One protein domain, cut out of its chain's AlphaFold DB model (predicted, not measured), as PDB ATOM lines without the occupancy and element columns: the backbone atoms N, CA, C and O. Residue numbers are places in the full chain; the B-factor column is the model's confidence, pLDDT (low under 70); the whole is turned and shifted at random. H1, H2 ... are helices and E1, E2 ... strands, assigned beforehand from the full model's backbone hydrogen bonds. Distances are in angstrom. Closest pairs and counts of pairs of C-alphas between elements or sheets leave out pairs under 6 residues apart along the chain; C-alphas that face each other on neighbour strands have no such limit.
ATOM      1  N   MET A 669     229.183 212.034 319.691       80.75
ATOM      2  CA  MET A 669     227.973 211.624 318.974       80.75
ATOM      3  C   MET A 669     227.584 210.191 319.363       80.75
ATOM      4  O   MET A 669     228.387 209.393 319.857       80.75
ATOM      5  N   VAL A 670     226.329 209.848 319.111       86.12
ATOM      6  CA  VAL A 670     225.822 208.480 319.140       86.12
ATOM      7  C   VAL A 670     225.400 208.114 317.732       86.12
ATOM      8  O   VAL A 670     224.805 208.918 317.019       86.12
ATOM      9  N   LYS A 671     225.736 206.892 317.332       89.50
ATOM     10  CA  LYS A 671     225.450 206.345 316.015       89.50
ATOM     11  C   LYS A 671     224.425 205.226 316.115       89.50
ATOM     12  O   LYS A 671     224.646 204.255 316.836       89.50
ATOM     13  N   LEU A 672     223.361 205.299 315.325       91.06
ATOM     14  CA  LEU A 672     222.428 204.202 315.086       91.06
ATOM     15  C   LEU A 672     222.619 203.689 313.659       91.06
ATOM     16  O   LEU A 672     222.702 204.473 312.721       91.06
ATOM     17  N   VAL A 673     222.688 202.371 313.491       90.44
ATOM     18  CA  VAL A 673     222.668 201.699 312.185       90.44
ATOM     19  C   VAL A 673     221.444 200.806 312.136       90.44
ATOM     20  O   VAL A 673     221.335 199.886 312.949       90.44
ATOM     21  N   LEU A 674     220.546 201.076 311.198       90.56
ATOM     22  CA  LEU A 674     219.337 200.298 310.961       90.56
ATOM     23  C   LEU A 674     219.573 199.343 309.792       90.56
ATOM     24  O   LEU A 674     220.073 199.755 308.749       90.56
ATOM     25  N   GLU A 675     219.232 198.070 309.983       91.19
ATOM     26  CA  GLU A 675     219.262 197.037 308.942       91.19
ATOM     27  C   GLU A 675     217.942 196.258 308.987       91.19
ATOM     28  O   GLU A 675     217.632 195.640 310.014       91.19
ATOM     29  N   SER A 676     217.172 196.271 307.899       89.19
ATOM     30  CA  SER A 676     215.827 195.687 307.826       89.19
ATOM     31  C   SER A 676     215.486 195.116 306.449       89.19
ATOM     32  O   SER A 676     216.100 195.452 305.439       89.19
ATOM     33  N   ASN A 677     214.489 194.226 306.403       88.81
ATOM     34  CA  ASN A 677     213.915 193.746 305.141       88.81
ATOM     35  C   ASN A 677     212.872 194.700 304.538       88.81
ATOM     36  O   ASN A 677     212.645 194.627 303.337       88.81
ATOM     37  N   GLU A 678     212.277 195.570 305.356       84.69
ATOM     38  CA  GLU A 678     211.307 196.601 304.961       84.69
ATOM     39  C   GLU A 678     211.834 197.990 305.324       84.69
ATOM     40  O   GLU A 678     212.744 198.116 306.148       84.69
ATOM     41  N   GLU A 679     211.243 199.039 304.761       81.38
ATOM     42  CA  GLU A 679     211.609 200.416 305.083       81.38
ATOM     43  C   GLU A 679     211.278 200.770 306.544       81.38
ATOM     44  O   GLU A 679     210.166 200.553 307.038       81.38
ATOM     45  N   VAL A 680     212.276 201.310 307.249       77.12
ATOM     46  CA  VAL A 680     212.165 201.780 308.633       77.12
ATOM     47  C   VAL A 680     212.829 203.144 308.733       77.12
ATOM     48  O   VAL A 680     214.014 203.286 308.419       77.12
ATOM     49  N   THR A 681     212.085 204.134 309.212       77.00
ATOM     50  CA  THR A 681     212.550 205.514 309.353       77.00
ATOM     51  C   THR A 681     212.676 205.897 310.830       77.00
ATOM     52  O   THR A 681     211.826 205.531 311.651       77.00
ATOM     53  N   PRO A 682     213.757 206.594 311.227       81.25
ATOM     54  CA  PRO A 682     213.869 207.137 312.570       81.25
ATOM     55  C   PRO A 682     213.095 208.456 312.693       81.25
ATOM     56  O   PRO A 682     213.185 209.326 311.835       81.25
ATOM     57  N   VAL A 683     212.409 208.635 313.814       75.06
ATOM     58  CA  VAL A 683     211.852 209.904 314.282       75.06
ATOM     59  C   VAL A 683     212.677 210.355 315.475       75.06
ATOM     60  O   VAL A 683     212.775 209.638 316.478       75.06
ATOM     61  N   VAL A 684     213.296 211.525 315.362       76.12
ATOM     62  CA  VAL A 684     214.186 212.074 316.387       76.12
ATOM     63  C   VAL A 684     213.443 213.136 317.181       76.12
ATOM     64  O   VAL A 684     212.812 214.012 316.607       76.12
ATOM     65  N   VAL A 685     213.516 213.043 318.504       73.81
ATOM     66  CA  VAL A 685     212.947 213.999 319.450       73.81
ATOM     67  C   VAL A 685     214.088 214.609 320.256       73.81
ATOM     68  O   VAL A 685     214.947 213.886 320.768       73.81
ATOM     69  N   ASP A 686     214.111 215.930 320.332       74.56
ATOM     70  CA  ASP A 686     215.115 216.712 321.041       74.56
ATOM     71  C   ASP A 686     214.953 216.625 322.575       74.56
ATOM     72  O   ASP A 686     213.941 216.117 323.076       74.56
ATOM     73  N   PRO A 687     215.923 217.137 323.355       71.12
ATOM     74  CA  PRO A 687     215.833 217.163 324.817       71.12
ATOM     75  C   PRO A 687     214.650 217.965 325.377       71.12
ATOM     76  O   PRO A 687     214.260 217.754 326.526       71.12
ATOM     77  N   ASN A 688     214.078 218.873 324.586       66.38
ATOM     78  CA  ASN A 688     212.929 219.688 324.959       66.38
ATOM     79  C   ASN A 688     211.588 219.007 324.604       66.38
ATOM     80  O   ASN A 688     210.527 219.550 324.912       66.38
ATOM     81  N   GLY A 689     211.621 217.811 324.002       55.19
ATOM     82  CA  GLY A 689     210.447 217.018 323.640       55.19
ATOM     83  C   GLY A 689     209.882 217.294 322.243       55.19
ATOM     84  O   GLY A 689     208.795 216.804 321.939       55.19
ATOM     85  N   TYR A 690     210.592 218.040 321.395       58.47
ATOM     86  CA  TYR A 690     210.174 218.404 320.040       58.47
ATOM     87  C   TYR A 690     210.705 217.407 319.016       58.47
ATOM     88  O   TYR A 690     211.877 217.043 319.051       58.47
ATOM     89  N   THR A 691     209.865 216.985 318.072       62.62
ATOM     90  CA  THR A 691     210.327 216.208 316.916       62.62
ATOM     91  C   THR A 691     211.166 217.099 316.000       62.62
ATOM     92  O   THR A 691     210.725 218.186 315.638       62.62
ATOM     93  N   ILE A 692     212.351 216.633 315.610       62.84
ATOM     94  CA  ILE A 692     213.263 217.345 314.709       62.84
ATOM     95  C   ILE A 692     213.307 216.639 313.351       62.84
ATOM     96  O   ILE A 692     213.316 215.407 313.277       62.84
ATOM     97  N   SER A 693     213.370 217.430 312.274       69.50
ATOM     98  CA  SER A 693     213.585 216.926 310.916       69.50
ATOM     99  C   SER A 693     214.914 216.173 310.793       69.50
ATOM    100  O   SER A 693     215.940 216.603 311.315       69.50
ATOM    101  N   LEU A 694     214.945 215.092 310.010       68.94
ATOM    102  CA  LEU A 694     216.193 214.383 309.676       68.94
ATOM    103  C   LEU A 694     217.152 215.210 308.797       68.94
ATOM    104  O   LEU A 694     218.271 214.765 308.542       68.94
ATOM    105  N   THR A 695     216.716 216.388 308.339       61.06
ATOM    106  CA  THR A 695     217.526 217.379 307.615       61.06
ATOM    107  C   THR A 695     218.132 218.455 308.520       61.06
ATOM    108  O   THR A 695     218.848 219.323 308.029       61.06
ATOM    109  N   ASP A 696     217.854 218.421 309.826       69.00
ATOM    110  CA  ASP A 696     218.399 219.381 310.784       69.00
ATOM    111  C   ASP A 696     219.928 219.279 310.882       69.00
ATOM    112  O   ASP A 696     220.489 218.186 310.967       69.00
ATOM    113  N   ALA A 697     220.605 220.431 310.912       63.00
ATOM    114  CA  ALA A 697     222.066 220.525 310.897       63.00
ATOM    115  C   ALA A 697     222.756 219.882 312.120       63.00
ATOM    116  O   ALA A 697     223.958 219.607 312.082       63.00
ATOM    117  N   SER A 698     222.023 219.639 313.213       71.00
ATOM    118  CA  SER A 698     222.527 218.938 314.400       71.00
ATOM    119  C   SER A 698     222.564 217.413 314.243       71.00
ATOM    120  O   SER A 698     223.202 216.725 315.052       71.00
ATOM    121  N   LEU A 699     221.911 216.878 313.208       79.25
ATOM    122  CA  LEU A 699     221.773 215.454 312.928       79.25
ATOM    123  C   LEU A 699     222.466 215.088 311.615       79.25
ATOM    124  O   LEU A 699     222.690 215.912 310.733       79.25
ATOM    125  N   VAL A 700     222.790 213.807 311.466       83.12
ATOM    126  CA  VAL A 700     223.228 213.258 310.183       83.12
ATOM    127  C   VAL A 700     222.477 211.975 309.917       83.12
ATOM    128  O   VAL A 700     222.727 210.961 310.570       83.12
ATOM    129  N   TYR A 701     221.602 211.997 308.921       84.56
ATOM    130  CA  TYR A 701     220.913 210.811 308.444       84.56
ATOM    131  C   TYR A 701     221.443 210.401 307.069       84.56
ATOM    132  O   TYR A 701     221.615 211.226 306.180       84.56
ATOM    133  N   THR A 702     221.753 209.123 306.876       84.50
ATOM    134  CA  THR A 702     222.267 208.608 305.600       84.50
ATOM    135  C   THR A 702     221.604 207.288 305.272       84.50
ATOM    136  O   THR A 702     221.675 206.339 306.054       84.50
ATOM    137  N   VAL A 703     220.996 207.200 304.094       82.88
ATOM    138  CA  VAL A 703     220.443 205.951 303.573       82.88
ATOM    139  C   VAL A 703     221.525 205.273 302.740       82.88
ATOM    140  O   VAL A 703     222.047 205.849 301.796       82.88
ATOM    141  N   LEU A 704     221.902 204.055 303.116       84.38
ATOM    142  CA  LEU A 704     222.995 203.315 302.483       84.38
ATOM    143  C   LEU A 704     222.513 202.325 301.430       84.38
ATOM    144  O   LEU A 704     223.225 202.043 300.472       84.38
ATOM    145  N   SER A 705     221.326 201.755 301.631       80.12
ATOM    146  CA  SER A 705     220.705 200.839 300.682       80.12
ATOM    147  C   SER A 705     219.193 200.940 300.785       80.12
ATOM    148  O   SER A 705     218.631 200.892 301.879       80.12
ATOM    149  N   THR A 706     218.551 201.033 299.625       75.31
ATOM    150  CA  THR A 706     217.097 200.930 299.438       75.31
ATOM    151  C   THR A 706     216.733 199.678 298.639       75.31
ATOM    152  O   THR A 706     215.664 199.606 298.038       75.31
ATOM    153  N   THR A 707     217.655 198.715 298.542       75.31
ATOM    154  CA  THR A 707     217.432 197.478 297.790       75.31
ATOM    155  C   THR A 707     216.322 196.679 298.477       75.31
ATOM    156  O   THR A 707     216.440 196.441 299.680       75.31
ATOM    157  N   PRO A 708     215.279 196.219 297.759       75.38
ATOM    158  CA  PRO A 708     214.225 195.405 298.359       75.38
ATOM    159  C   PRO A 708     214.804 194.207 299.127       75.38
ATOM    160  O   PRO A 708     215.554 193.403 298.569       75.38
ATOM    161  N   GLY A 709     214.483 194.103 300.419       78.81
ATOM    162  CA  GLY A 709     215.003 193.066 301.317       78.81
ATOM    163  C   GLY A 709     216.371 193.344 301.969       78.81
ATOM    164  O   GLY A 709     216.778 192.555 302.820       78.81
ATOM    165  N   ASP A 710     217.061 194.436 301.618       82.88
ATOM    166  CA  ASP A 710     218.289 194.943 302.266       82.88
ATOM    167  C   ASP A 710     218.202 196.470 302.434       82.88
ATOM    168  O   ASP A 710     218.938 197.231 301.797       82.88
ATOM    169  N   TYR A 711     217.281 196.926 303.286       85.38
ATOM    170  CA  TYR A 711     217.177 198.330 303.678       85.38
ATOM    171  C   TYR A 711     218.200 198.636 304.768       85.38
ATOM    172  O   TYR A 711     218.246 197.968 305.806       85.38
ATOM    173  N   ARG A 712     219.038 199.653 304.535       88.19
ATOM    174  CA  ARG A 712     220.066 200.077 305.492       88.19
ATOM    175  C   ARG A 712     220.169 201.588 305.585       88.19
ATOM    176  O   ARG A 712     220.321 202.259 304.567       88.19
ATOM    177  N   SER A 713     220.180 202.110 306.806       88.69
ATOM    178  CA  SER A 713     220.389 203.534 307.078       88.69
ATOM    179  C   SER A 713     221.214 203.762 308.344       88.69
ATOM    180  O   SER A 713     221.417 202.861 309.163       88.69
ATOM    181  N   GLN A 714     221.765 204.966 308.475       90.06
ATOM    182  CA  GLN A 714     222.585 205.389 309.603       90.06
ATOM    183  C   GLN A 714     222.123 206.755 310.096       90.06
ATOM    184  O   GLN A 714     221.814 207.627 309.291       90.06
ATOM    185  N   LEU A 715     222.105 206.936 311.412       89.38
ATOM    186  CA  LEU A 715     221.789 208.196 312.070       89.38
ATOM    187  C   LEU A 715     222.900 208.527 313.068       89.38
ATOM    188  O   LEU A 715     223.170 207.725 313.961       89.38
ATOM    189  N   TYR A 716     223.515 209.699 312.938       87.75
ATOM    190  CA  TYR A 716     224.334 210.301 313.983       87.75
ATOM    191  C   TYR A 716     223.554 211.436 314.641       87.75
ATOM    192  O   TYR A 716     222.945 212.257 313.957       87.75
ATOM    193  N   LEU A 717     223.599 211.483 315.967       86.19
ATOM    194  CA  LEU A 717     222.967 212.517 316.779       86.19
ATOM    195  C   LEU A 717     223.823 212.832 318.016       86.19
ATOM    196  O   LEU A 717     224.676 212.011 318.377       86.19
ATOM    197  N   PRO A 718     223.624 213.981 318.687       84.25
ATOM    198  CA  PRO A 718     224.344 214.295 319.918       84.25
ATOM    199  C   PRO A 718     224.150 213.220 320.997       84.25
ATOM    200  O   PRO A 718     223.088 212.606 321.106       84.25
ATOM    201  N   ALA A 719     225.180 212.984 321.814       79.19
ATOM    202  CA  ALA A 719     225.230 211.834 322.723       79.19
ATOM    203  C   ALA A 719     224.327 211.905 323.971       79.19
ATOM    204  O   ALA A 719     224.388 210.994 324.801       79.19
ATOM    205  N   SER A 720     223.510 212.950 324.130       79.06
ATOM    206  CA  SER A 720     222.705 213.163 325.338       79.06
ATOM    207  C   SER A 720     221.381 213.870 325.070       79.06
ATOM    208  O   SER A 720     221.322 214.796 324.269       79.06
ATOM    209  N   GLY A 721     220.335 213.483 325.798       76.06
ATOM    210  CA  GLY A 721     219.041 214.167 325.877       76.06
ATOM    211  C   GLY A 721     218.056 213.840 324.754       76.06
ATOM    212  O   GLY A 721     216.861 214.043 324.929       76.06
ATOM    213  N   TYR A 722     218.522 213.288 323.637       82.44
ATOM    214  CA  TYR A 722     217.665 212.939 322.505       82.44
ATOM    215  C   TYR A 722     216.915 211.618 322.707       82.44
ATOM    216  O   TYR A 722     217.369 210.700 323.398       82.44
ATOM    217  N   GLN A 723     215.786 211.479 322.021       80.44
ATOM    218  CA  GLN A 723     215.046 210.230 321.895       80.44
ATOM    219  C   GLN A 723     214.889 209.863 320.415       80.44
ATOM    220  O   GLN A 723     214.479 210.684 319.608       80.44
ATOM    221  N   VAL A 724     215.167 208.609 320.057       82.06
ATOM    222  CA  VAL A 724     214.938 208.074 318.708       82.06
ATOM    223  C   VAL A 724     213.841 207.020 318.765       82.06
ATOM    224  O   VAL A 724     213.959 206.019 319.475       82.06
ATOM    225  N   ARG A 725     212.765 207.247 318.016       75.75
ATOM    226  CA  ARG A 725     211.662 206.302 317.802       75.75
ATOM    227  C   ARG A 725     211.770 205.762 316.385       75.75
ATOM    228  O   ARG A 725     212.217 206.476 315.499       75.75
ATOM    229  N   LEU A 726     211.401 204.509 316.166       77.12
ATOM    230  CA  LEU A 726     211.383 203.931 314.824       77.12
ATOM    231  C   LEU A 726     209.946 203.838 314.333       77.12
ATOM    232  O   LEU A 726     209.056 203.525 315.123       77.12
ATOM    233  N   GLN A 727     209.744 204.075 313.044       72.88
ATOM    234  CA  GLN A 727     208.460 203.931 312.372       72.88
ATOM    235  C   GLN A 727     208.618 203.104 311.096       72.88
ATOM    236  O   GLN A 727     209.692 203.028 310.503       72.88
ATOM    237  N   THR A 728     207.539 202.435 310.703       70.69
ATOM    238  CA  THR A 728     207.453 201.653 309.470       70.69
ATOM    239  C   THR A 728     206.001 201.608 309.014       70.69
ATOM    240  O   THR A 728     205.096 201.637 309.848       70.69
ATOM    241  N   GLN A 729     205.787 201.516 307.703       70.88
ATOM    242  CA  GLN A 729     204.468 201.246 307.120       70.88
ATOM    243  C   GLN A 729     204.184 199.738 306.995       70.88
ATOM    244  O   GLN A 729     203.057 199.341 306.712       70.88
ATOM    245  N   ALA A 730     205.190 198.882 307.206       70.69
ATOM    246  CA  ALA A 730     205.041 197.437 307.098       70.69
ATOM    247  C   ALA A 730     204.384 196.817 308.342       70.69
ATOM    248  O   ALA A 730     204.523 197.308 309.465       70.69
ATOM    249  N   GLU A 731     203.728 195.667 308.169       75.94
ATOM    250  CA  GLU A 731     203.213 194.906 309.307       75.94
ATOM    251  C   GLU A 731     204.350 194.483 310.253       75.94
ATOM    252  O   GLU A 731     205.289 193.777 309.866       75.94
ATOM    253  N   LEU A 732     204.230 194.835 311.538       72.94
ATOM    254  CA  LEU A 732     205.249 194.541 312.555       72.94
ATOM    255  C   LEU A 732     205.558 193.043 312.695       72.94
ATOM    256  O   LEU A 732     206.677 192.676 313.038       72.94
ATOM    257  N   SER A 733     204.600 192.156 312.417       75.44
ATOM    258  CA  SER A 733     204.818 190.702 312.414       75.44
ATOM    259  C   SER A 733     205.722 190.211 311.279       75.44
ATOM    260  O   SER A 733     206.343 189.154 311.414       75.44
ATOM    261  N   ALA A 734     205.796 190.950 310.170       77.06
ATOM    262  CA  ALA A 734     206.627 190.632 309.012       77.06
ATOM    263  C   ALA A 734     208.016 191.295 309.077       77.06
ATOM    264  O   ALA A 734     208.946 190.831 308.409       77.06
ATOM    265  N   LEU A 735     208.179 192.328 309.914       80.69
ATOM    266  CA  LEU A 735     209.419 193.083 310.043       80.69
ATOM    267  C   LEU A 735     210.533 192.269 310.720       80.69
ATOM    268  O   LEU A 735     210.443 191.840 311.876       80.69
ATOM    269  N   LYS A 736     211.640 192.105 309.997       86.12
ATOM    270  CA  LYS A 736     212.872 191.458 310.444       86.12
ATOM    271  C   LYS A 736     214.033 192.420 310.286       86.12
ATOM    272  O   LYS A 736     214.306 192.940 309.210       86.12
ATOM    273  N   GLY A 737     214.783 192.586 311.362       87.62
ATOM    274  CA  GLY A 737     216.000 193.371 311.318       87.62
ATOM    275  C   GLY A 737     216.517 193.716 312.697       87.62
ATOM    276  O   GLY A 737     216.077 193.165 313.716       87.62
ATOM    277  N   LYS A 738     217.485 194.618 312.715       87.62
ATOM    278  CA  LYS A 738     218.196 195.031 313.919       87.62
ATOM    279  C   LYS A 738     218.554 196.510 313.853       87.62
ATOM    280  O   LYS A 738     218.708 197.076 312.774       87.62
ATOM    281  N   VAL A 739     218.768 197.091 315.025       88.81
ATOM    282  CA  VAL A 739     219.417 198.391 315.181       88.81
ATOM    283  C   VAL A 739     220.676 198.211 316.003       88.81
ATOM    284  O   VAL A 739     220.639 197.664 317.104       88.81
ATOM    285  N   SER A 740     221.801 198.663 315.466       86.81
ATOM    286  CA  SER A 740     223.067 198.716 316.191       86.81
ATOM    287  C   SER A 740     223.274 200.133 316.705       86.81
ATOM    288  O   SER A 740     223.392 201.056 315.905       86.81
ATOM    289  N   VAL A 741     223.332 200.310 318.023       88.12
ATOM    290  CA  VAL A 741     223.597 201.601 318.669       88.12
ATOM    291  C   VAL A 741     225.043 201.613 319.133       88.12
ATOM    292  O   VAL A 741     225.488 200.665 319.780       88.12
ATOM    293  N   SER A 742     225.785 202.657 318.784       85.88
ATOM    294  CA  SER A 742     227.191 202.810 319.141       85.88
ATOM    295  C   SER A 742     227.482 204.185 319.715       85.88
ATOM    296  O   SER A 742     227.009 205.188 319.187       85.88
ATOM    297  N   THR A 743     228.319 204.237 320.744       84.31
ATOM    298  CA  THR A 743     229.035 205.467 321.092       84.31
ATOM    299  C   THR A 743     230.176 205.646 320.098       84.31
ATOM    300  O   THR A 743     230.809 204.657 319.706       84.31
ATOM    301  N   VAL A 744     230.440 206.881 319.673       81.75
ATOM    302  CA  VAL A 744     231.604 207.183 318.832       81.75
ATOM    303  C   VAL A 744     232.613 208.039 319.582       81.75
ATOM    304  O   VAL A 744     232.254 208.793 320.486       81.75
ATOM    305  N   ASP A 745     233.886 207.859 319.256       75.56
ATOM    306  CA  ASP A 745     234.941 208.768 319.674       75.56
ATOM    307  C   ASP A 745     234.934 210.051 318.828       75.56
ATOM    308  O   ASP A 745     234.148 210.212 317.892       75.56
ATOM    309  N   LYS A 746     235.839 210.967 319.171       69.06
ATOM    310  CA  LYS A 746     236.007 212.264 318.509       69.06
ATOM    311  C   LYS A 746     236.327 212.194 317.013       69.06
ATOM    312  O   LYS A 746     236.102 213.157 316.285       69.06
ATOM    313  N   ASP A 747     236.873 211.072 316.554       71.75
ATOM    314  CA  ASP A 747     237.234 210.856 315.157       71.75
ATOM    315  C   ASP A 747     236.114 210.100 314.410       71.75
ATOM    316  O   ASP A 747     236.239 209.808 313.218       71.75
ATOM    317  N   GLY A 748     234.990 209.846 315.093       76.56
ATOM    318  CA  GLY A 748     233.786 209.212 314.570       76.56
ATOM    319  C   GLY A 748     233.828 207.681 314.603       76.56
ATOM    320  O   GLY A 748     232.885 207.031 314.144       76.56
ATOM    321  N   TYR A 749     234.884 207.074 315.155       78.81
ATOM    322  CA  TYR A 749     234.997 205.621 315.251       78.81
ATOM    323  C   TYR A 749     234.198 205.078 316.435       78.81
ATOM    324  O   TYR A 749     234.096 205.689 317.495       78.81
ATOM    325  N   ARG A 750     233.622 203.883 316.269       81.88
ATOM    326  CA  ARG A 750     232.841 203.225 317.326       81.88
ATOM    327  C   ARG A 750     233.733 202.865 318.514       81.88
ATOM    328  O   ARG A 750     234.678 202.096 318.354       81.88
ATOM    329  N   SER A 751     233.366 203.332 319.702       78.19
ATOM    330  CA  SER A 751     234.025 202.973 320.964       78.19
ATOM    331  C   SER A 751     233.328 201.815 321.689       78.19
ATOM    332  O   SER A 751     233.988 200.994 322.323       78.19
ATOM    333  N   ALA A 752     232.007 201.694 321.548       81.44
ATOM    334  CA  ALA A 752     231.218 200.558 322.016       81.44
ATOM    335  C   ALA A 752     229.979 200.378 321.135       81.44
ATOM    336  O   ALA A 752     229.486 201.348 320.565       81.44
ATOM    337  N   THR A 753     229.455 199.152 321.044       84.62
ATOM    338  CA  THR A 753     228.263 198.833 320.241       84.62
ATOM    339  C   THR A 753     227.355 197.847 320.970       84.62
ATOM    340  O   THR A 753     227.824 196.852 321.518       84.62
ATOM    341  N   SER A 754     226.047 198.095 320.925       81.50
ATOM    342  CA  SER A 754     224.993 197.162 321.337       81.50
ATOM    343  C   SER A 754     223.999 196.956 320.196       81.50
ATOM    344  O   SER A 754     223.727 197.881 319.433       81.50
ATOM    345  N   VAL A 755     223.475 195.737 320.056       83.75
ATOM    346  CA  VAL A 755     222.572 195.354 318.960       83.75
ATOM    347  C   VAL A 755     221.207 194.987 319.523       83.75
ATOM    348  O   VAL A 755     221.104 194.132 320.402       83.75
ATOM    349  N   TYR A 756     220.169 195.595 318.960       82.12
ATOM    350  CA  TYR A 756     218.768 195.450 319.342       82.12
ATOM    351  C   TYR A 756     217.970 194.876 318.176       82.12
ATOM    352  O   TYR A 756     218.282 195.150 317.018       82.12
ATOM    353  N   ARG A 757     216.946 194.066 318.450       81.44
ATOM    354  CA  ARG A 757     216.032 193.583 317.400       81.44
ATOM    355  C   ARG A 757     214.990 194.659 317.105       81.44
ATOM    356  O   ARG A 757     214.579 195.364 318.017       81.44
ATOM    357  N   LEU A 758     214.551 194.767 315.850       76.00
ATOM    358  CA  LEU A 758     213.486 195.712 315.485       76.00
ATOM    359  C   LEU A 758     212.136 195.345 316.093       76.00
ATOM    360  O   LEU A 758     211.330 196.225 316.343       76.00
ATOM    361  N   THR A 759     211.889 194.064 316.334       70.50
ATOM    362  CA  THR A 759     210.650 193.585 316.937       70.50
ATOM    363  C   THR A 759     210.962 192.948 318.281       70.50
ATOM    364  O   THR A 759     211.670 191.939 318.373       70.50
ATOM    365  N   GLU A 760     210.437 193.553 319.345       61.19
ATOM    366  CA  GLU A 760     210.452 192.978 320.686       61.19
ATOM    367  C   GLU A 760     209.041 192.538 321.072       61.19
ATOM    368  O   GLU A 760     208.055 193.230 320.813       61.19
ATOM    369  N   VAL A 761     208.938 191.355 321.681       57.59
ATOM    370  CA  VAL A 761     207.682 190.890 322.269       57.59
ATOM    371  C   VAL A 761     207.605 191.493 323.660       57.59
ATOM    372  O   VAL A 761     208.371 191.117 324.551       57.59
ATOM    373  N   SER A 762     206.691 192.441 323.841       53.19
ATOM    374  CA  SER A 762     206.415 193.031 325.146       53.19
ATOM    375  C   SER A 762     206.051 191.943 326.172       53.19
ATOM    376  O   SER A 762     205.505 190.898 325.803       53.19
ATOM    377  N   PRO A 763     206.261 192.181 327.479       46.22
ATOM    378  CA  PRO A 763     205.843 191.249 328.532       46.22
ATOM    379  C   PRO A 763     204.344 190.894 328.498       46.22
ATOM    380  O   PRO A 763     203.943 189.856 329.019       46.22
ATOM    381  N   SER A 764     203.523 191.747 327.875       46.25
ATOM    382  CA  SER A 764     202.082 191.582 327.642       46.25
ATOM    383  C   SER A 764     201.717 190.839 326.345       46.25
ATOM    384  O   SER A 764     200.536 190.617 326.098       46.25
ATOM    385  N   GLY A 765     202.694 190.441 325.520       50.19
ATOM    386  CA  GLY A 765     202.491 189.638 324.306       50.19
ATOM    387  C   GLY A 765     202.294 190.415 322.995       50.19
ATOM    388  O   GLY A 765     202.160 189.782 321.952       50.19
ATOM    389  N   GLY A 766     202.300 191.752 323.015       53.78
ATOM    390  CA  GLY A 766     202.272 192.600 321.809       53.78
ATOM    391  C   GLY A 766     203.666 192.826 321.209       53.78
ATOM    392  O   GLY A 766     204.642 192.846 321.959       53.78
ATOM    393  N   ILE A 767     203.753 192.992 319.885       62.28
ATOM    394  CA  ILE A 767     204.992 193.299 319.146       62.28
ATOM    395  C   ILE A 767     205.108 194.822 318.995       62.28
ATOM    396  O   ILE A 767     204.152 195.453 318.555       62.28
ATOM    397  N   SER A 768     206.259 195.404 319.333       64.56
ATOM    398  CA  SER A 768     206.529 196.842 319.166       64.56
ATOM    399  C   SER A 768     207.940 197.106 318.642       64.56
ATOM    400  O   SER A 768     208.830 196.262 318.789       64.56
ATOM    401  N   LEU A 769     208.145 198.297 318.070       68.44
ATOM    402  CA  LEU A 769     209.465 198.799 317.690       68.44
ATOM    403  C   LEU A 769     210.230 199.347 318.908       68.44
ATOM    404  O   LEU A 769     209.609 199.909 319.816       68.44
ATOM    405  N   PRO A 770     211.570 199.222 318.949       71.00
ATOM    406  CA  PRO A 770     212.374 199.786 320.021       71.00
ATOM    407  C   PRO A 770     212.368 201.317 319.971       71.00
ATOM    408  O   PRO A 770     212.297 201.942 318.913       71.00
ATOM    409  N   THR A 771     212.488 201.924 321.146       75.69
ATOM    410  CA  THR A 771     212.664 203.363 321.326       75.69
ATOM    411  C   THR A 771     213.930 203.593 322.134       75.69
ATOM    412  O   THR A 771     214.060 203.075 323.241       75.69
ATOM    413  N   PHE A 772     214.849 204.395 321.607       79.25
ATOM    414  CA  PHE A 772     216.121 204.703 322.252       79.25
ATOM    415  C   PHE A 772     216.011 206.052 322.954       79.25
ATOM    416  O   PHE A 772     215.791 207.065 322.299       79.25
ATOM    417  N   ARG A 773     216.142 206.084 324.281       79.31
ATOM    418  CA  ARG A 773     216.188 207.329 325.063       79.31
ATOM    419  C   ARG A 773     217.609 207.541 325.552       79.31
ATOM    420  O   ARG A 773     218.096 206.750 326.358       79.31
ATOM    421  N   LEU A 774     218.271 208.571 325.039       80.00
ATOM    422  CA  LEU A 774     219.623 208.897 325.461       80.00
ATOM    423  C   LEU A 774     219.571 209.598 326.831       80.00
ATOM    424  O   LEU A 774     218.661 210.392 327.076       80.00
ATOM    425  N   PRO A 775     220.511 209.302 327.745       72.81
ATOM    426  CA  PRO A 775     220.575 209.974 329.040       72.81
ATOM    427  C   PRO A 775     220.801 211.481 328.873       72.81
ATOM    428  O   PRO A 775     221.314 211.926 327.853       72.81
ATOM    429  N   THR A 776     220.444 212.284 329.876       73.00
ATOM    430  CA  THR A 776     220.701 213.740 329.873       73.00
ATOM    431  C   THR A 776     222.188 214.090 329.977       73.00
ATOM    432  O   THR A 776     222.572 215.215 329.685       73.00
ATOM    433  N   GLU A 777     223.021 213.133 330.383       73.19
ATOM    434  CA  GLU A 777     224.483 213.223 330.369       73.19
ATOM    435  C   GLU A 777     225.055 212.451 329.172       73.19
ATOM    436  O   GLU A 777     224.380 211.587 328.612       73.19
ATOM    437  N   ALA A 778     226.301 212.740 328.779       69.56
ATOM    438  CA  ALA A 778     226.954 212.055 327.665       69.56
ATOM    439  C   ALA A 778     227.037 210.537 327.908       69.56
ATOM    440  O   ALA A 778     227.524 210.071 328.940       69.56
ATOM    441  N   MET A 779     226.562 209.770 326.933       71.69
ATOM    442  CA  MET A 779     226.434 208.320 327.029       71.69
ATOM    443  C   MET A 779     227.779 207.584 327.151       71.69
ATOM    444  O   MET A 779     228.673 207.762 326.323       71.69
ATOM    445  N   THR A 780     227.894 206.680 328.132       71.12
ATOM    446  CA  THR A 780     229.060 205.792 328.308       71.12
ATOM    447  C   THR A 780     228.858 204.402 327.690       71.12
ATOM    448  O   THR A 780     227.733 203.948 327.456       71.12
ATOM    449  N   ALA A 781     229.961 203.674 327.478       68.62
ATOM    450  CA  ALA A 781     229.939 202.293 326.988       68.62
ATOM    451  C   ALA A 781     229.135 201.335 327.894       68.62
ATOM    452  O   ALA A 781     228.524 200.391 327.394       68.62
ATOM    453  N   GLU A 782     229.094 201.571 329.213       67.88
ATOM    454  CA  GLU A 782     228.284 200.757 330.129       67.88
ATOM    455  C   GLU A 782     226.783 201.051 329.978       67.88
ATOM    456  O   GLU A 782     225.976 200.118 329.905       67.88
ATOM    457  N   GLN A 783     226.410 202.331 329.863       71.44
ATOM    458  CA  GLN A 783     225.024 202.771 329.662       71.44
ATOM    459  C   GLN A 783     224.449 202.285 328.325       71.44
ATOM    460  O   GLN A 783     223.261 201.970 328.246       71.44
ATOM    461  N   LEU A 784     225.293 202.142 327.298       73.81
ATOM    462  CA  LEU A 784     224.905 201.662 325.971       73.81
ATOM    463  C   LEU A 784     224.239 200.278 326.003       73.81
ATOM    464  O   LEU A 784     223.289 200.047 325.260       73.81
ATOM    465  N   SER A 785     224.705 199.375 326.874       65.12
ATOM    466  CA  SER A 785     224.127 198.030 327.046       65.12
ATOM    467  C   SER A 785     222.784 198.032 327.794       65.12
ATOM    468  O   SER A 785     222.014 197.073 327.710       65.12
TER     469      SER A 785
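What this domain is: This is residues 669 to 785 of the 1150 residues of an uncharacterized protein of uncultured bacterium (UniProt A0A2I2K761). The domain is a sandwich, two sheets of strands face to face: a twisted sheet of five strands, and a smaller sheet of three short strands that covers part of it, the strands of the one at 17 degrees to those of the other. A short helix, H1, near the end of the printed part is on the larger sheet, and a long loop, residues 758 to 770, reaches as far as 23 A from the mean of all C-alphas. The 117 printed residues hold eight named strands, E1 to E8, and then H1; the sheets, E3 - E4 - E1 - E6 - E7 and E2 - E5 - E8, are antiparallel throughout. The class is mostly strand, with 58 of the 117 residues, under half, in named elements. The whole is compact, with a radius of gyration of the C-alphas of 14.0 A and spans of 37 by 34 by 28 A.

How they stand to each other: E1, residues 669 to 676, is an inner strand between E4, residues 710 to 718, and E6, residues 737 to 744. N 672 and O 715 are 2.8 A apart, and N 673 and O 740 are 2.8 A apart, both within hydrogen-bond range. E2, residues 681 to 685, is an edge strand of the smaller sheet; it is antiparallel to E5, residues 723 to 727, with N 683 and O 725 at 2.7 A. E2 and E4 are near each other, with 7 pairs of C-alphas within 10 A. E3, residues 700 to 707, forms a hairpin with E4, where N 702 and O 714 are 2.8 A apart. E6 forms a hairpin with E7, residues 750 to 757, where N 741 and O 754 are 2.8 A apart. E8, residues 771 to 773, is antiparallel to E5, with N 724 and O 772 at 2.8 A. The facing parts of the two sheets are 10.5 A centre to centre. H1, residues 781 to 784, has a height over the larger sheet of 8.0 A and only just lies over none of its strands, with 2 C-alphas falling on E6 and 2 on E7. The closest C-alphas of E7 and H1 are those of Ala 752 and Ala 781, 5.4 A apart. H1 is too short for any O i to N i+4 pair, and its one O i to N i+3 pair is not within range.

Where its parts are: E1 begins at C-alpha 669, (227.973, 211.624, 318.974), and is 22.9 A long. E3 is 20.9 A, E4 26.9 A, E6 22.2 A and E7 19.4 A long; E4 ends at C-alpha 718, (224.344, 214.295, 319.918). H1 ends at C-alpha 784, (224.905, 201.662, 325.971).

The domain as a whole: The two C-alphas farthest apart are those of Asp 747 and Ser 764, at 42.0 A. The printed part has no cut. The links E2 to E3 and E7 to E8 are long, with 14 and 13 residues. The mean pLDDT of the printed part is 76.2, and 25 residues are under 70, among them 688 to 697 and 760 to 769.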